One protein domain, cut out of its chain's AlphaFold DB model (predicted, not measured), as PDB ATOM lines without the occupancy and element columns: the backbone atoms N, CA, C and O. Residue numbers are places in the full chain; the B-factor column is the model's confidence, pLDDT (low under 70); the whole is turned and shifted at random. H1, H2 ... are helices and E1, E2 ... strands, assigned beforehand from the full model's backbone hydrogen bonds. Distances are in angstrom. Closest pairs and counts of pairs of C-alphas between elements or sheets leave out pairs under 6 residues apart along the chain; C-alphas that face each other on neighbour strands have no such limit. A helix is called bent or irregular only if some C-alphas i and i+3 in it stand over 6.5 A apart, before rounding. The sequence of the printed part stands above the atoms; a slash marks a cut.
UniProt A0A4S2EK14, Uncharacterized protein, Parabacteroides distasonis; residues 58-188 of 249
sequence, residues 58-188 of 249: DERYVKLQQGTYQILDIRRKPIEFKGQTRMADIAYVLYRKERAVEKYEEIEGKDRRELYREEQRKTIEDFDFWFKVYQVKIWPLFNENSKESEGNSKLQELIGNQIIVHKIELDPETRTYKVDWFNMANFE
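What this domain is: This is residues 58 to 188 of the 249 residues of an uncharacterized protein of Parabacteroides distasonis (UniProt A0A4S2EK14). What shape do these coordinates draw? One strongly twisted, curled sheet of seven strands makes the body, left open between its edges E1 and E5, with the short helices H3 and H4 packed on it. The hairpin of E2 and E3 reaches out at one end of the longest axis, and residues 103 to 125, of which 112 to 121 belong to H1, stick out at the other. What is the make-up? The printed part has 131 residues, running E1 E2 E3 H1 H2 E4 E5 H3 E6 E7 H4; the sheet's order is E1, E4, E3, E2, E6, E7, E5, mixed, and the class is mixed, helices and strands. It is compact, with a radius of gyration of the C-alphas of 16.2 A and spans of 50 by 35 by 29 A.

Where its parts are: Where does the first half run? E1, residues 58 to 62, begins with C-alpha 58 at (149.436, 160.857, 195.712); E2, residues 67 to 81, is 26.3 A long and bends by 100 degrees at residue 72. E3, residues 84 to 96, is 32.1 A long; H1, residues 112 to 121, is 16.5 A, and H2 is residues 124 to 127. Where does the rest run? E4 is residues 133 to 137, E5 147 to 149, H3 155 to 158, E6 162 to 170 with 23.8 A, and E7 177 to 183 with 18.3 A. H4, residues 184 to 188, ends with C-alpha 188 at (148.170, 193.144, 188.200) and is irregular: C-alphas 185 and 188 are 7.6 A apart.

How they stand to each other: How are the strands joined? E1 and E4 are parallel, with N 58 and O 133 2.8 A apart; E4 and E3 are antiparallel, with N 91 and O 136 at 2.8 A. The hairpin E2 and E3 has N 72 and O 92 at 2.8 A; E2 and E6 are antiparallel, with N 69 and O 163 at 2.9 A. The hairpin E6 and E7 has N 164 and O 182 at 2.8 A, and E7 and E5 are parallel, with N 149 and O 181 at 2.8 A. Where are the helices? H3 is on the sheet, over none of its strands, at a height of 5.8 A; H4 is on it too, over none, and its closest C-alpha to E6 is Met 184, 5.5 A from that of Gln 162. H1 and H2 are not on it. Are their backbones bonded? O i to N i+4 pairs within hydrogen-bond range are 0 of 6 in H1 and 0 of 1 in H4, with 1 of 7 and 1 of 2 O i to N i+3 pairs; H2 and H3 are too short.

The domain as a whole: How large is it? The two C-alphas farthest apart, those of Gln 84 and Arg 113, are 50.6 A apart. Is it whole? The printed part has no cut, and the link from E3 to H1, 15 residues, is long. Where is confidence low? The mean pLDDT of the printed part is 74.1, and residues 98 to 131, 150 and 187 to 188 are under 70.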
ATOM      1  N   ASP A  58     149.334 161.330 194.325       85.94
ATOM      2  CA  ASP A  58     149.436 160.857 195.712       85.94
ATOM      3  C   ASP A  58     148.022 160.684 196.276       85.94
ATOM      4  O   ASP A  58     147.259 161.645 196.403       85.94
ATOM      5  N   GLU A  59     147.659 159.448 196.614       84.50
ATOM      6  CA  GLU A  59     146.339 159.130 197.165       84.50
ATOM      7  C   GLU A  59     146.102 159.766 198.541       84.50
ATOM      8  O   GLU A  59     144.953 159.960 198.950       84.50
ATOM      9  N   ARG A  60     147.172 160.121 199.261       85.69
ATOM     10  CA  ARG A  60     147.075 160.694 200.603       85.69
ATOM     11  C   ARG A  60     146.736 162.176 200.534       85.69
ATOM     12  O   ARG A  60     147.287 162.935 199.739       85.69
ATOM     13  N   TYR A  61     145.898 162.607 201.470       86.56
ATOM     14  CA  TYR A  61     145.657 164.024 201.696       86.56
ATOM     15  C   TYR A  61     146.864 164.659 202.381       86.56
ATOM     16  O   TYR A  61     147.162 164.363 203.542       86.56
ATOM     17  N   VAL A  62     147.534 165.560 201.673       85.44
ATOM     18  CA  VAL A  62     148.627 166.358 202.220       85.44
ATOM     19  C   VAL A  62     148.039 167.548 202.975       85.44
ATOM     20  O   VAL A  62     147.029 168.137 202.578       85.44
ATOM     21  N   LYS A  63     148.647 167.880 204.116       84.88
ATOM     22  CA  LYS A  63     148.302 169.097 204.857       84.88
ATOM     23  C   LYS A  63     148.757 170.310 204.054       84.88
ATOM     24  O   LYS A  63     149.824 170.268 203.451       84.88
ATOM     25  N   LEU A  64     147.975 171.384 204.086       86.81
ATOM     26  CA  LEU A  64     148.412 172.658 203.531       86.81
ATOM     27  C   LEU A  64     149.707 173.104 204.234       86.81
ATOM     28  O   LEU A  64     149.837 172.959 205.452       86.81
ATOM     29  N   GLN A  65     150.667 173.584 203.456       85.50
ATOM     30  CA  GLN A  65     151.995 174.014 203.882       85.50
ATOM     31  C   GLN A  65     152.310 175.358 203.219       85.50
ATOM     32  O   GLN A  65     151.632 175.778 202.287       85.50
ATOM     33  N   GLN A  66     153.332 176.049 203.712       84.06
ATOM     34  CA  GLN A  66     153.843 177.236 203.031       84.06
ATOM     35  C   GLN A  66     154.503 176.830 201.708       84.06
ATOM     36  O   GLN A  66     155.121 175.763 201.628       84.06
ATOM     37  N   GLY A  67     154.368 177.673 200.687       81.19
ATOM     38  CA  GLY A  67     154.946 177.438 199.364       81.19
ATOM     39  C   GLY A  67     153.995 177.789 198.225       81.19
ATOM     40  O   GLY A  67     152.969 178.441 198.427       81.19
ATOM     41  N   THR A  68     154.357 177.347 197.029       84.38
ATOM     42  CA  THR A  68     153.619 177.600 195.793       84.38
ATOM     43  C   THR A  68     152.804 176.377 195.391       84.38
ATOM     44  O   THR A  68     153.300 175.247 195.386       84.38
ATOM     45  N   TYR A  69     151.556 176.617 195.002       88.31
ATOM     46  CA  TYR A  69     150.635 175.604 194.512       88.31
ATOM     47  C   TYR A  69     150.118 175.991 193.131       88.31
ATOM     48  O   TYR A  69     149.491 177.034 192.985       88.31
ATOM     49  N   GLN A  70     150.312 175.122 192.141       89.75
ATOM     50  CA  GLN A  70     149.578 175.195 190.879       89.75
ATOM     51  C   GLN A  70     148.332 174.320 191.000       89.75
ATOM     52  O   GLN A  70     148.446 173.103 191.192       89.75
ATOM     53  N   ILE A  71     147.148 174.923 190.912       91.56
ATOM     54  CA  ILE A  71     145.878 174.209 191.061       91.56
ATOM     55  C   ILE A  71     145.467 173.636 189.704       91.56
ATOM     56  O   ILE A  71     145.103 174.372 188.793       91.56
ATOM     57  N   LEU A  72     145.500 172.312 189.558       91.38
ATOM     58  CA  LEU A  72     145.102 171.645 188.314       91.38
ATOM     59  C   LEU A  72     143.586 171.459 188.227       91.38
ATOM     60  O   LEU A  72     142.999 171.629 187.161       91.38
ATOM     61  N   ASP A  73     142.964 171.084 189.346       93.06
ATOM     62  CA  ASP A  73     141.535 170.778 189.428       93.06
ATOM     63  C   ASP A  73     141.066 170.787 190.889       93.06
ATOM     64  O   ASP A  73     141.866 170.612 191.814       93.06
ATOM     65  N   ILE A  74     139.763 170.947 191.112       94.12
ATOM     66  CA  ILE A  74     139.137 170.882 192.433       94.12
ATOM     67  C   ILE A  74     137.905 169.993 192.345       94.12
ATOM     68  O   ILE A  74     136.961 170.268 191.609       94.12
ATOM     69  N   ARG A  75     137.886 168.926 193.146       92.38
ATOM     70  CA  ARG A  75     136.777 167.967 193.167       92.38
ATOM     71  C   ARG A  75     136.189 167.840 194.553       92.38
ATOM     72  O   ARG A  75     136.908 167.661 195.537       92.38
ATOM     73  N   ARG A  76     134.861 167.827 194.614       91.62
ATOM     74  CA  ARG A  76     134.135 167.548 195.846       91.62
ATOM     75  C   ARG A  76     134.080 166.042 196.085       91.62
ATOM     76  O   ARG A  76     133.520 165.305 195.277       91.62
ATOM     77  N   LYS A  77     134.659 165.579 197.193       90.50
ATOM     78  CA  LYS A  77     134.754 164.154 197.544       90.50
ATOM     79  C   LYS A  77     134.205 163.865 198.940       90.50
ATOM     80  O   LYS A  77     134.333 164.715 199.823       90.50
ATOM     81  N   PRO A  78     133.649 162.664 199.175       89.12
ATOM     82  CA  PRO A  78     133.369 162.202 200.524       89.12
ATOM     83  C   PRO A  78     134.686 161.932 201.265       89.12
ATOM     84  O   PRO A  78     135.573 161.246 200.758       89.12
ATOM     85  N   ILE A  79     134.810 162.472 202.472       85.94
ATOM     86  CA  ILE A  79     135.905 162.219 203.406       85.94
ATOM     87  C   ILE A  79     135.340 161.751 204.744       85.94
ATOM     88  O   ILE A  79     134.300 162.231 205.199       85.94
ATOM     89  N   GLU A  80     136.049 160.843 205.405       82.69
ATOM     90  CA  GLU A  80     135.713 160.456 206.771       82.69
ATOM     91  C   GLU A  80     136.250 161.489 207.764       82.69
ATOM     92  O   GLU A  80     137.423 161.878 207.739       82.69
ATOM     93  N   PHE A  81     135.381 161.945 208.661       78.00
ATOM     94  CA  PHE A  81     135.739 162.837 209.751       78.00
ATOM     95  C   PHE A  81     135.003 162.423 211.022       78.00
ATOM     96  O   PHE A  81     133.779 162.508 211.092       78.00
ATOM     97  N   LYS A  82     135.756 161.983 212.038       80.50
ATOM     98  CA  LYS A  82     135.216 161.532 213.337       80.50
ATOM     99  C   LYS A  82     134.077 160.499 213.193       80.50
ATOM    100  O   LYS A  82     133.066 160.597 213.877       80.50
ATOM    101  N   GLY A  83     134.228 159.541 212.274       80.12
ATOM    102  CA  GLY A  83     133.231 158.488 212.029       80.12
ATOM    103  C   GLY A  83     131.998 158.924 211.226       80.12
ATOM    104  O   GLY A  83     131.062 158.146 211.094       80.12
ATOM    105  N   GLN A  84     131.978 160.147 210.685       83.62
ATOM    106  CA  GLN A  84     130.938 160.626 209.772       83.62
ATOM    107  C   GLN A  84     131.519 160.906 208.385       83.62
ATOM    108  O   GLN A  84     132.591 161.503 208.265       83.62
ATOM    109  N   THR A  85     130.779 160.546 207.338       88.25
ATOM    110  CA  THR A  85     131.112 160.919 205.958       88.25
ATOM    111  C   THR A  85     130.670 162.352 205.697       88.25
ATOM    112  O   THR A  85     129.489 162.680 205.820       88.25
ATOM    113  N   ARG A  86     131.612 163.222 205.330       86.75
ATOM    114  CA  ARG A  86     131.352 164.619 204.954       86.75
ATOM    115  C   ARG A  86     131.892 164.897 203.564       86.75
ATOM    116  O   ARG A  86     132.917 164.351 203.181       86.75
ATOM    117  N   MET A  87     131.233 165.776 202.820       89.31
ATOM    118  CA  MET A  87     131.760 166.242 201.540       89.31
ATOM    119  C   MET A  87     132.804 167.334 201.780       89.31
ATOM    120  O   MET A  87     132.536 168.272 202.529       89.31
ATOM    121  N   ALA A  88     133.957 167.232 201.126       88.19
ATOM    122  CA  ALA A  88     135.012 168.239 201.164       88.19
ATOM    123  C   ALA A  88     135.545 168.533 199.763       88.19
ATOM    124  O   ALA A  88     135.623 167.636 198.922       88.19
ATOM    125  N   ASP A  89     135.941 169.782 199.541       92.50
ATOM    126  CA  ASP A  89     136.598 170.208 198.312       92.50
ATOM    127  C   ASP A  89     138.094 169.880 198.387       92.50
ATOM    128  O   ASP A  89     138.823 170.334 199.279       92.50
ATOM    129  N   ILE A  90     138.528 169.018 197.470       93.44
ATOM    130  CA  ILE A  90     139.894 168.514 197.368       93.44
ATOM    131  C   ILE A  90     140.523 169.107 196.115       93.44
ATOM    132  O   ILE A  90     140.086 168.814 195.002       93.44
ATOM    133  N   ALA A  91     141.564 169.907 196.309       93.75
ATOM    134  CA  ALA A  91     142.376 170.427 195.227       93.75
ATOM    135  C   ALA A  91     143.443 169.406 194.825       93.75
ATOM    136  O   ALA A  91     144.109 168.808 195.677       93.75
ATOM    137  N   TYR A  92     143.597 169.234 193.521       93.31
ATOM    138  CA  TYR A  92     144.676 168.504 192.884       93.31
ATOM    139  C   TYR A  92     145.739 169.506 192.484       93.31
ATOM    140  O   TYR A  92     145.499 170.370 191.641       93.31
ATOM    141  N   VAL A  93     146.890 169.419 193.135       91.62
ATOM    142  CA  VAL A  93     147.884 170.484 193.088       91.62
ATOM    143  C   VAL A  93     149.259 169.942 192.774       91.62
ATOM    144  O   VAL A  93     149.650 168.865 193.227       91.62
ATOM    145  N   LEU A  94     150.017 170.738 192.041       90.12
ATOM    146  CA  LEU A  94     151.462 170.613 191.999       90.12
ATOM    147  C   LEU A  94     152.010 171.539 193.073       90.12
ATOM    148  O   LEU A  94     151.651 172.714 193.119       90.12
ATOM    149  N   TYR A  95     152.828 170.995 193.967       86.38
ATOM    150  CA  TYR A  95     153.334 171.725 195.121       86.38
ATOM    151  C   TYR A  95     154.845 171.887 195.040       86.38
ATOM    152  O   TYR A  95     155.563 170.913 194.805       86.38
ATOM    153  N   ARG A  96     155.303 173.106 195.313       79.12
ATOM    154  CA  ARG A  96     156.704 173.443 195.530       79.12
ATOM    155  C   ARG A  96     156.829 174.144 196.876       79.12
ATOM    156  O   ARG A  96     156.111 175.098 197.162       79.12
ATOM    157  N   LYS A  97     157.735 173.645 197.718       72.00
ATOM    158  CA  LYS A  97     157.957 174.189 199.065       72.00
ATOM    159  C   LYS A  97     158.510 175.610 199.023       72.00
ATOM    160  O   LYS A  97     158.128 176.449 199.832       72.00
ATOM    161  N   GLU A  98     159.410 175.870 198.084       63.72
ATOM    162  CA  GLU A  98     159.941 177.207 197.862       63.72
ATOM    163  C   GLU A  98     158.908 178.089 197.164       63.72
ATOM    164  O   GLU A  98     158.154 177.625 196.308       63.72
ATOM    165  N   ARG A  99     158.882 179.376 197.525       56.69
ATOM    166  CA  ARG A  99     158.059 180.367 196.835       56.69
ATOM    167  C   ARG A  99     158.639 180.551 195.433       56.69
ATOM    168  O   ARG A  99     159.699 181.151 195.286       56.69
ATOM    169  N   ALA A 100     157.962 180.032 194.416       49.62
ATOM    170  CA  ALA A 100     158.277 180.339 193.027       49.62
ATOM    171  C   ALA A 100     157.803 181.767 192.728       49.62
ATOM    172  O   ALA A 100     156.716 181.984 192.199       49.62
ATOM    173  N   VAL A 101     158.603 182.743 193.149       48.09
ATOM    174  CA  VAL A 101     158.541 184.120 192.662       48.09
ATOM    175  C   VAL A 101     159.776 184.278 191.784       48.09
ATOM    176  O   VAL A 101     160.781 184.848 192.204       48.09
ATOM    177  N   GLU A 102     159.778 183.665 190.594       38.56
ATOM    178  CA  GLU A 102     160.851 183.918 189.626       38.56
ATOM    179  C   GLU A 102     160.678 185.356 189.092       38.56
ATOM    180  O   GLU A 102     160.033 185.583 188.074       38.56
ATOM    181  N   LYS A 103     161.307 186.297 189.822       35.28
ATOM    182  CA  LYS A 103     161.517 187.742 189.578       35.28
ATOM    183  C   LYS A 103     160.322 188.675 189.800       35.28
ATOM    184  O   LYS A 103     159.332 188.556 189.105       35.28
ATOM    185  N   TYR A 104     160.494 189.664 190.684       36.88
ATOM    186  CA  TYR A 104     160.618 191.098 190.350       36.88
ATOM    187  C   TYR A 104     161.348 191.807 191.511       36.88
ATOM    188  O   TYR A 104     161.373 191.315 192.635       36.88
ATOM    189  N   GLU A 105     162.047 192.897 191.230       35.53
ATOM    190  CA  GLU A 105     163.093 193.516 192.059       35.53
ATOM    191  C   GLU A 105     162.602 194.296 193.304       35.53
ATOM    192  O   GLU A 105     163.348 195.104 193.852       35.53
ATOM    193  N   GLU A 106     161.406 194.019 193.823       39.09
ATOM    194  CA  GLU A 106     160.688 194.880 194.781       39.09
ATOM    195  C   GLU A 106     160.282 194.132 196.062       39.09
ATOM    196  O   GLU A 106     159.123 194.065 196.456       39.09
ATOM    197  N   ILE A 107     161.257 193.538 196.752       40.50
ATOM    198  CA  ILE A 107     161.125 193.331 198.201       40.50
ATOM    199  C   ILE A 107     161.911 194.471 198.836       40.50
ATOM    200  O   ILE A 107     163.127 194.368 199.042       40.50
ATOM    201  N   GLU A 108     161.242 195.597 199.061       35.09
ATOM    202  CA  GLU A 108     161.855 196.715 199.759       35.09
ATOM    203  C   GLU A 108     162.311 196.305 201.170       35.09
ATOM    204  O   GLU A 108     161.570 195.757 201.983       35.09
ATOM    205  N   GLY A 109     163.581 196.604 201.457       44.44
ATOM    206  CA  GLY A 109     163.950 197.189 202.743       44.44
ATOM    207  C   GLY A 109     163.995 196.307 203.994       44.44
ATOM    208  O   GLY A 109     163.479 196.745 205.017       44.44
ATOM    209  N   LYS A 110     164.682 195.147 203.972       34.12
ATOM    210  CA  LYS A 110     165.668 194.703 205.013       34.12
ATOM    211  C   LYS A 110     166.176 193.254 204.863       34.12
ATOM    212  O   LYS A 110     167.256 192.967 205.371       34.12
ATOM    213  N   ASP A 111     165.532 192.399 204.068       41.25
ATOM    214  CA  ASP A 111     165.905 190.970 203.916       41.25
ATOM    215  C   ASP A 111     166.916 190.657 202.782       41.25
ATOM    216  O   ASP A 111     167.150 189.507 202.408       41.25
ATOM    217  N   ARG A 112     167.586 191.672 202.219       36.66
ATOM    218  CA  ARG A 112     168.443 191.530 201.019       36.66
ATOM    219  C   ARG A 112     169.731 190.709 201.198       36.66
ATOM    220  O   ARG A 112     170.297 190.268 200.199       36.66
ATOM    221  N   ARG A 113     170.253 190.520 202.416       32.66
ATOM    222  CA  ARG A 113     171.566 189.858 202.613       32.66
ATOM    223  C   ARG A 113     171.500 188.348 202.834       32.66
ATOM    224  O   ARG A 113     172.513 187.692 202.596       32.66
ATOM    225  N   GLU A 114     170.355 187.808 203.238       37.44
ATOM    226  CA  GLU A 114     170.213 186.370 203.502       37.44
ATOM    227  C   GLU A 114     169.700 185.604 202.274       37.44
ATOM    228  O   GLU A 114     170.273 184.571 201.936       37.44
ATOM    229  N   LEU A 115     168.762 186.171 201.503       36.09
ATOM    230  CA  LEU A 115     168.238 185.549 200.273       36.09
ATOM    231  C   LEU A 115     169.301 185.352 199.169       36.09
ATOM    232  O   LEU A 115     169.350 184.303 198.530       36.09
ATOM    233  N   TYR A 116     170.215 186.312 198.984       30.66
ATOM    234  CA  TYR A 116     171.193 186.277 197.882       30.66
ATOM    235  C   TYR A 116     172.361 185.294 198.074       30.66
ATOM    236  O   TYR A 116     173.049 184.968 197.104       30.66
ATOM    237  N   ARG A 117     172.632 184.813 199.297       34.25
ATOM    238  CA  ARG A 117     173.709 183.823 199.521       34.25
ATOM    239  C   ARG A 117     173.247 182.379 199.344       34.25
ATOM    240  O   ARG A 117     174.095 181.519 199.111       34.25
ATOM    241  N   GLU A 118     171.946 182.110 199.419       37.25
ATOM    242  CA  GLU A 118     171.401 180.759 199.244       37.25
ATOM    243  C   GLU A 118     171.074 180.422 197.781       37.25
ATOM    244  O   GLU A 118     171.214 179.265 197.384       37.25
ATOM    245  N   GLU A 119     170.737 181.407 196.939       40.22
ATOM    246  CA  GLU A 119     170.406 181.175 195.520       40.22
ATOM    247  C   GLU A 119     171.562 180.607 194.680       40.22
ATOM    248  O   GLU A 119     171.322 179.894 193.710       40.22
ATOM    249  N   GLN A 120     172.823 180.834 195.064       34.00
ATOM    250  CA  GLN A 120     173.973 180.271 194.340       34.00
ATOM    251  C   GLN A 120     174.213 178.771 194.595       34.00
ATOM    252  O   GLN A 120     175.126 178.196 194.001       34.00
ATOM    253  N   ARG A 121     173.427 178.118 195.465       38.16
ATOM    254  CA  ARG A 121     173.618 176.702 195.833       38.16
ATOM    255  C   ARG A 121     172.453 175.774 195.496       38.16
ATOM    256  O   ARG A 121     172.521 174.606 195.872       38.16
ATOM    257  N   LYS A 122     171.421 176.246 194.801       41.62
ATOM    258  CA  LYS A 122     170.244 175.419 194.514       41.62
ATOM    259  C   LYS A 122     170.449 174.572 193.266       41.62
ATOM    260  O   LYS A 122     170.842 175.080 192.211       41.62
ATOM    261  N   THR A 123     170.237 173.268 193.399       40.50
ATOM    262  CA  THR A 123     170.258 172.352 192.257       40.50
ATOM    263  C   THR A 123     168.993 172.573 191.434       40.50
ATOM    264  O   THR A 123     167.990 173.093 191.911       40.50
ATOM    265  N   ILE A 124     169.025 172.204 190.157       47.28
ATOM    266  CA  ILE A 124     167.862 172.346 189.267       47.28
ATOM    267  C   ILE A 124     166.642 171.544 189.768       47.28
ATOM    268  O   ILE A 124     165.514 171.971 189.557       47.28
ATOM    269  N   GLU A 125     166.874 170.500 190.568       46.44
ATOM    270  CA  GLU A 125     165.847 169.731 191.286       46.44
ATOM    271  C   GLU A 125     165.043 170.563 192.310       46.44
ATOM    272  O   GLU A 125     163.882 170.249 192.567       46.44
ATOM    273  N   ASP A 126     165.605 171.647 192.865       50.75
ATOM    274  CA  ASP A 126     164.914 172.522 193.833       50.75
ATOM    275  C   ASP A 126     163.822 173.395 193.173       50.75
ATOM    276  O   ASP A 126     162.969 173.986 193.854       50.75
ATOM    277  N   PHE A 127     163.837 173.481 191.836       53.31
ATOM    278  CA  PHE A 127     162.903 174.289 191.048       53.31
ATOM    279  C   PHE A 127     161.699 173.517 190.518       53.31
ATOM    280  O   PHE A 127     160.734 174.123 190.046       53.31
ATOM    281  N   ASP A 128     161.721 172.197 190.644       56.41
ATOM    282  CA  ASP A 128     160.723 171.356 190.020       56.41
ATOM    283  C   ASP A 128     159.540 171.023 190.936       56.41
ATOM    284  O   ASP A 128     159.664 170.811 192.143       56.41
ATOM    285  N   PHE A 129     158.372 170.819 190.333       63.97
ATOM    286  CA  PHE A 129     157.172 170.330 191.023       63.97
ATOM    287  C   PHE A 129     157.109 168.779 191.139       63.97
ATOM    288  O   PHE A 129     156.039 168.169 191.133       63.97
ATOM    289  N   TRP A 130     158.254 168.087 191.176       55.75
ATOM    290  CA  TRP A 130     158.496 167.067 190.150       55.75
ATOM    291  C   TRP A 130     157.969 165.639 190.142       55.75
ATOM    292  O   TRP A 130     158.410 164.881 189.286       55.75
ATOM    293  N   PHE A 131     157.051 165.174 190.980       60.88
ATOM    294  CA  PHE A 131     156.835 163.707 190.952       60.88
ATOM    295  C   PHE A 131     155.410 163.222 191.000       60.88
ATOM    296  O   PHE A 131     155.185 162.035 190.776       60.88
ATOM    297  N   LYS A 132     154.450 164.090 191.303       77.06
ATOM    298  CA  LYS A 132     153.053 163.694 191.454       77.06
ATOM    299  C   LYS A 132     152.167 164.885 191.720       77.06
ATOM    300  O   LYS A 132     152.591 165.902 192.262       77.06
ATOM    301  N   VAL A 133     150.904 164.684 191.404       88.75
ATOM    302  CA  VAL A 133     149.816 165.549 191.817       88.75
ATOM    303  C   VAL A 133     149.450 165.204 193.255       88.75
ATOM    304  O   VAL A 133     149.171 164.050 193.581       88.75
ATOM    305  N   TYR A 134     149.449 166.199 194.128       90.62
ATOM    306  CA  TYR A 134     149.040 166.054 195.518       90.62
ATOM    307  C   TYR A 134     147.561 166.368 195.682       90.62
ATOM    308  O   TYR A 134     147.002 167.194 194.964       90.62
ATOM    309  N   GLN A 135     146.936 165.737 196.673       92.62
ATOM    310  CA  GLN A 135     145.575 166.055 197.083       92.62
ATOM    311  C   GLN A 135     145.611 166.897 198.355       92.62
ATOM    312  O   GLN A 135     146.087 166.439 199.394       92.62
ATOM    313  N   VAL A 136     145.083 168.117 198.293       91.75
ATOM    314  CA  VAL A 136     145.070 169.058 199.418       91.75
ATOM    315  C   VAL A 136     143.638 169.464 199.732       91.75
ATOM    316  O   VAL A 136     142.847 169.787 198.847       91.75
ATOM    317  N   LYS A 137     143.284 169.449 201.019       90.94
ATOM    318  CA  LYS A 137     142.011 170.013 201.484       90.94
ATOM    319  C   LYS A 137     142.129 171.529 201.430       90.94
ATOM    320  O   LYS A 137     142.934 172.086 202.171       90.94
ATOM    321  N   ILE A 138     141.328 172.173 200.589       89.19
ATOM    322  CA  ILE A 138     141.491 173.602 200.285       89.19
ATOM    323  C   ILE A 138     140.653 174.529 201.178       89.19
ATOM    324  O   ILE A 138     140.897 175.727 201.232       89.19
ATOM    325  N   TRP A 139     139.748 173.958 201.983       85.56
ATOM    326  CA  TRP A 139     138.958 174.686 202.984       85.56
ATOM    327  C   TRP A 139     139.755 175.632 203.911       85.56
ATOM    328  O   TRP A 139     139.194 176.664 204.269       85.56
ATOM    329  N   PRO A 140     141.030 175.371 204.299       88.06
ATOM    330  CA  PRO A 140     141.754 176.290 205.165       88.06
ATOM    331  C   PRO A 140     142.033 177.639 204.502       88.06
ATOM    332  O   PRO A 140     142.304 178.582 205.225       88.06
ATOM    333  N   LEU A 141     141.966 177.755 203.171       88.56
ATOM    334  CA  LEU A 141     142.141 179.033 202.469       88.56
ATOM    335  C   LEU A 141     140.911 179.946 202.569       88.56
ATOM    336  O   LEU A 141     141.047 181.158 202.467       88.56
ATOM    337  N   PHE A 142     139.729 179.363 202.780       87.69
ATOM    338  CA  PHE A 142     138.428 180.032 202.657       87.69
ATOM    339  C   PHE A 142     137.654 180.107 203.978       87.69
ATOM    340  O   PHE A 142     136.441 180.311 203.977       87.69
ATOM    341  N   ASN A 143     138.316 179.863 205.108       84.06
ATOM    342  CA  ASN A 143     137.679 180.042 206.408       84.06
ATOM    343  C   ASN A 143     137.686 181.525 206.819       84.06
ATOM    344  O   ASN A 143     138.405 182.329 206.235       84.06
ATOM    345  N   GLU A 144     136.907 181.868 207.845       82.81
ATOM    346  CA  GLU A 144     136.718 183.250 208.317       82.81
ATOM    347  C   GLU A 144     138.010 183.938 208.787       82.81
ATOM    348  O   GLU A 144     138.100 185.162 208.765       82.81
ATOM    349  N   ASN A 145     139.015 183.160 209.192       83.75
ATOM    350  CA  ASN A 145     140.277 183.664 209.726       83.75
ATOM    351  C   ASN A 145     141.386 183.739 208.674       83.75
ATOM    352  O   ASN A 145     142.441 184.313 208.946       83.75
ATOM    353  N   SER A 146     141.172 183.153 207.499       85.50
ATOM    354  CA  SER A 146     142.116 183.162 206.389       85.50
ATOM    355  C   SER A 146     141.840 184.329 205.458       85.50
ATOM    356  O   SER A 146     140.698 184.736 205.260       85.50
ATOM    357  N   LYS A 147     142.906 184.871 204.871       82.31
ATOM    358  CA  LYS A 147     142.831 186.055 204.023       82.31
ATOM    359  C   LYS A 147     143.572 185.815 202.718       82.31
ATOM    360  O   LYS A 147     144.744 185.436 202.721       82.31
ATOM    361  N   GLU A 148     142.883 186.093 201.619       84.31
ATOM    362  CA  GLU A 148     143.541 186.324 200.342       84.31
ATOM    363  C   GLU A 148     144.102 187.750 200.315       84.31
ATOM    364  O   GLU A 148     143.386 188.730 200.547       84.31
ATOM    365  N   SER A 149     145.396 187.872 200.046       75.38
ATOM    366  CA  SER A 149     146.035 189.150 199.759       75.38
ATOM    367  C   SER A 149     145.555 189.660 198.403       75.38
ATOM    368  O   SER A 149     145.635 188.947 197.409       75.38
ATOM    369  N   GLU A 150     145.070 190.902 198.371       69.00
ATOM    370  CA  GLU A 150     144.638 191.593 197.147       69.00
ATOM    371  C   GLU A 150     143.558 190.874 196.319       69.00
ATOM    372  O   GLU A 150     143.515 190.997 195.094       69.00
ATOM    373  N   GLY A 151     142.645 190.149 196.974       77.44
ATOM    374  CA  GLY A 151     141.579 189.444 196.268       77.44
ATOM    375  C   GLY A 151     140.415 188.984 197.141       77.44
ATOM    376  O   GLY A 151     140.403 189.142 198.361       77.44
ATOM    377  N   ASN A 152     139.411 188.431 196.467       84.06
ATOM    378  CA  ASN A 152     138.305 187.671 197.052       84.06
ATOM    379  C   ASN A 152     137.874 186.584 196.053       84.06
ATOM    380  O   ASN A 152     136.710 186.493 195.649       84.06
ATOM    381  N   SER A 153     138.869 185.843 195.571       86.44
ATOM    382  CA  SER A 153     138.739 184.783 194.584       86.44
ATOM    383  C   SER A 153     137.769 183.723 195.085       86.44
ATOM    384  O   SER A 153     137.776 183.334 196.253       86.44
ATOM    385  N   LYS A 154     136.945 183.189 194.188       89.00
ATOM    386  CA  LYS A 154     136.109 182.020 194.487       89.00
ATOM    387  C   LYS A 154     136.882 180.735 194.236       89.00
ATOM    388  O   LYS A 154     137.787 180.677 193.413       89.00
ATOM    389  N   LEU A 155     136.437 179.650 194.865       88.38
ATOM    390  CA  LEU A 155     137.044 178.324 194.717       88.38
ATOM    391  C   LEU A 155     137.272 177.914 193.248       88.38
ATOM    392  O   LEU A 155     138.346 177.439 192.904       88.38
ATOM    393  N   GLN A 156     136.272 178.112 192.384       88.00
ATOM    394  CA  GLN A 156     136.343 177.729 190.967       88.00
ATOM    395  C   GLN A 156     137.339 178.576 190.167       88.00
ATOM    396  O   GLN A 156     137.914 178.093 189.198       88.00
ATOM    397  N   GLU A 157     137.566 179.818 190.594       89.00
ATOM    398  CA  GLU A 157     138.501 180.745 189.954       89.00
ATOM    399  C   GLU A 157     139.955 180.372 190.259       89.00
ATOM    400  O   GLU A 157     140.859 180.873 189.607       89.00
ATOM    401  N   LEU A 158     140.209 179.463 191.207       89.81
ATOM    402  CA  LEU A 158     141.562 178.979 191.470       89.81
ATOM    403  C   LEU A 158     142.036 177.945 190.442       89.81
ATOM    404  O   LEU A 158     143.237 177.730 190.321       89.81
ATOM    405  N   ILE A 159     141.133 177.281 189.713       90.69
ATOM    406  CA  ILE A 159     141.503 176.203 188.787       90.69
ATOM    407  C   ILE A 159     142.323 176.769 187.624       90.69
ATOM    408  O   ILE A 159     141.873 177.655 186.903       90.69
ATOM    409  N   GLY A 160     143.509 176.205 187.406       85.25
ATOM    410  CA  GLY A 160     144.469 176.668 186.405       85.25
ATOM    411  C   GLY A 160     145.375 177.797 186.894       85.25
ATOM    412  O   GLY A 160     146.341 178.116 186.206       85.25
ATOM    413  N   ASN A 161     145.121 178.351 188.080       87.38
ATOM    414  CA  ASN A 161     145.910 179.436 188.645       87.38
ATOM    415  C   ASN A 161     146.945 178.935 189.655       87.38
ATOM    416  O   ASN A 161     146.800 177.885 190.297       87.38
ATOM    417  N   GLN A 162     147.994 179.739 189.796       86.75
ATOM    418  CA  GLN A 162     149.004 179.570 190.822       86.75
ATOM    419  C   GLN A 162     148.599 180.362 192.064       86.75
ATOM    420  O   GLN A 162     148.300 181.553 191.986       86.75
ATOM    421  N   ILE A 163     148.645 179.718 193.225       87.75
ATOM    422  CA  ILE A 163     148.494 180.380 194.518       87.75
ATOM    423  C   ILE A 163     149.776 180.244 195.337       87.75
ATOM    424  O   ILE A 163     150.517 179.262 195.223       87.75
ATOM    425  N   ILE A 164     150.027 181.220 196.200       84.44
ATOM    426  CA  ILE A 164     151.166 181.241 197.117       84.44
ATOM    427  C   ILE A 164     150.626 181.284 198.538       84.44
ATOM    428  O   ILE A 164     149.884 182.189 198.900       84.44
ATOM    429  N   VAL A 165     151.009 180.313 199.362       84.50
ATOM    430  CA  VAL A 165     150.687 180.304 200.792       84.50
ATOM    431  C   VAL A 165     151.871 180.887 201.554       84.50
ATOM    432  O   VAL A 165     152.942 180.273 201.631       84.50
ATOM    433  N   HIS A 166     151.684 182.081 202.115       76.81
ATOM    434  CA  HIS A 166     152.739 182.845 202.780       76.81
ATOM    435  C   HIS A 166     152.920 182.431 204.230       76.81
ATOM    436  O   HIS A 166     154.056 182.245 204.676       76.81
ATOM    437  N   LYS A 167     151.805 182.297 204.951       78.31
ATOM    438  CA  LYS A 167     151.784 182.091 206.395       78.31
ATOM    439  C   LYS A 167     150.649 181.151 206.766       78.31
ATOM    440  O   LYS A 167     149.566 181.215 206.195       78.31
ATOM    441  N   ILE A 168     150.917 180.267 207.720       84.75
ATOM    442  CA  ILE A 168     149.918 179.387 208.320       84.75
ATOM    443  C   ILE A 168     150.128 179.482 209.823       84.75
ATOM    444  O   ILE A 168     151.190 179.104 210.317       84.75
ATOM    445  N   GLU A 169     149.128 179.974 210.537       84.94
ATOM    446  CA  GLU A 169     149.124 180.075 211.992       84.94
ATOM    447  C   GLU A 169     147.918 179.333 212.550       84.94
ATOM    448  O   GLU A 169     146.874 179.249 211.910       84.94
ATOM    449  N   LEU A 170     148.065 178.755 213.738       83.56
ATOM    450  CA  LEU A 170     146.930 178.211 214.466       83.56
ATOM    451  C   LEU A 170     146.417 179.306 215.392       83.56
ATOM    452  O   LEU A 170     147.136 179.718 216.300       83.56
ATOM    453  N   ASP A 171     145.187 179.749 215.170       79.75
ATOM    454  CA  ASP A 171     144.524 180.661 216.089       79.75
ATOM    455  C   ASP A 171     144.244 179.916 217.412       79.75
ATOM    456  O   ASP A 171     143.544 178.893 217.404       79.75
ATOM    457  N   PRO A 172     144.809 180.369 218.547       77.38
ATOM    458  CA  PRO A 172     144.637 179.703 219.832       77.38
ATOM    459  C   PRO A 172     143.192 179.746 220.344       77.38
ATOM    460  O   PRO A 172     142.791 178.826 221.065       77.38
ATOM    461  N   GLU A 173     142.410 180.762 219.969       79.19
ATOM    462  CA  GLU A 173     141.041 180.958 220.454       79.19
ATOM    463  C   GLU A 173     140.064 180.054 219.703       79.19
ATOM    464  O   GLU A 173     139.353 179.244 220.306       79.19
ATOM    465  N   THR A 174     140.074 180.121 218.371       76.44
ATOM    466  CA  THR A 174     139.154 179.335 217.534       76.44
ATOM    467  C   THR A 174     139.663 177.922 217.239       76.44
ATOM    468  O   THR A 174     138.896 177.064 216.794       76.44
ATOM    469  N   ARG A 175     140.955 177.646 217.483       77.62
ATOM    470  CA  ARG A 175     141.658 176.409 217.080       77.62
ATOM    471  C   ARG A 175     141.544 176.117 215.582       77.62
ATOM    472  O   ARG A 175     141.589 174.954 215.166       77.62
ATOM    473  N   THR A 176     141.394 177.162 214.774       77.88
ATOM    474  CA  THR A 176     141.368 177.074 213.313       77.88
ATOM    475  C   THR A 176     142.669 177.608 212.725       77.88
ATOM    476  O   THR A 176     143.390 178.376 213.359       77.88
ATOM    477  N   TYR A 177     143.021 177.144 211.526       81.81
ATOM    478  CA  TYR A 177     144.200 177.659 210.839       81.81
ATOM    479  C   TYR A 177     143.864 178.996 210.185       81.81
ATOM    480  O   TYR A 177     142.984 179.036 209.330       81.81
ATOM    481  N   LYS A 178     144.603 180.039 210.540       87.44
ATOM    482  CA  LYS A 178     144.684 181.287 209.792       87.44
ATOM    483  C   LYS A 178     145.719 181.125 208.691       87.44
ATOM    484  O   LYS A 178     146.880 180.811 208.968       87.44
ATOM    485  N   VAL A 179     145.292 181.298 207.449       88.06
ATOM    486  CA  VAL A 179     146.157 181.181 206.279       88.06
ATOM    487  C   VAL A 179     146.182 182.505 205.532       88.06
ATOM    488  O   VAL A 179     145.144 182.967 205.070       88.06
ATOM    489  N   ASP A 180     147.380 183.065 205.382       82.75
ATOM    490  CA  ASP A 180     147.624 184.220 204.522       82.75
ATOM    491  C   ASP A 180     148.157 183.708 203.183       82.75
ATOM    492  O   ASP A 180     149.195 183.029 203.126       82.75
ATOM    493  N   TRP A 181     147.433 183.992 202.106       87.50
ATOM    494  CA  TRP A 181     147.734 183.459 200.781       87.50
ATOM    495  C   TRP A 181     147.437 184.470 199.677       87.50
ATOM    496  O   TRP A 181     146.718 185.437 199.887       87.50
ATOM    497  N   PHE A 182     148.010 184.253 198.501       83.44
ATOM    498  CA  PHE A 182     147.902 185.142 197.351       83.44
ATOM    499  C   PHE A 182     147.556 184.348 196.093       83.44
ATOM    500  O   PHE A 182     148.121 183.274 195.871       83.44
ATOM    501  N   ASN A 183     146.647 184.870 195.270       86.75
ATOM    502  CA  ASN A 183     146.359 184.331 193.944       86.75
ATOM    503  C   ASN A 183     147.158 185.106 192.894       86.75
ATOM    504  O   ASN A 183     146.957 186.307 192.731       86.75
ATOM    505  N   MET A 184     148.009 184.418 192.134       78.75
ATOM    506  CA  MET A 184     148.810 185.049 191.079       78.75
ATOM    507  C   MET A 184     147.955 185.664 189.963       78.75
ATOM    508  O   MET A 184     148.435 186.548 189.264       78.75
ATOM    509  N   ALA A 185     146.688 185.266 189.806       79.00
ATOM    510  CA  ALA A 185     145.777 185.942 188.878       79.00
ATOM    511  C   ALA A 185     145.506 187.410 189.263       79.00
ATOM    512  O   ALA A 185     145.203 188.222 188.397       79.00
ATOM    513  N   ASN A 186     145.660 187.764 190.544       74.69
ATOM    514  CA  ASN A 186     145.482 189.124 191.057       74.69
ATOM    515  C   ASN A 186     146.796 189.924 191.079       74.69
ATOM    516  O   ASN A 186     146.888 190.959 191.738       74.69
ATOM    517  N   PHE A 187     147.825 189.456 190.367       66.94
ATOM    518  CA  PHE A 187     149.138 190.100 190.335       66.94
ATOM    519  C   PHE A 187     149.109 191.523 189.781       66.94
ATOM    520  O   PHE A 187     149.746 192.400 190.354       66.94
ATOM    521  N   GLU A 188     148.315 191.788 188.744       63.28
ATOM    522  CA  GLU A 188     148.170 193.144 188.200       63.28
ATOM    523  C   GLU A 188     147.565 194.106 189.236       63.28
ATOM    524  O   GLU A 188     148.118 195.178 189.465       63.28
TER     525      GLU A 188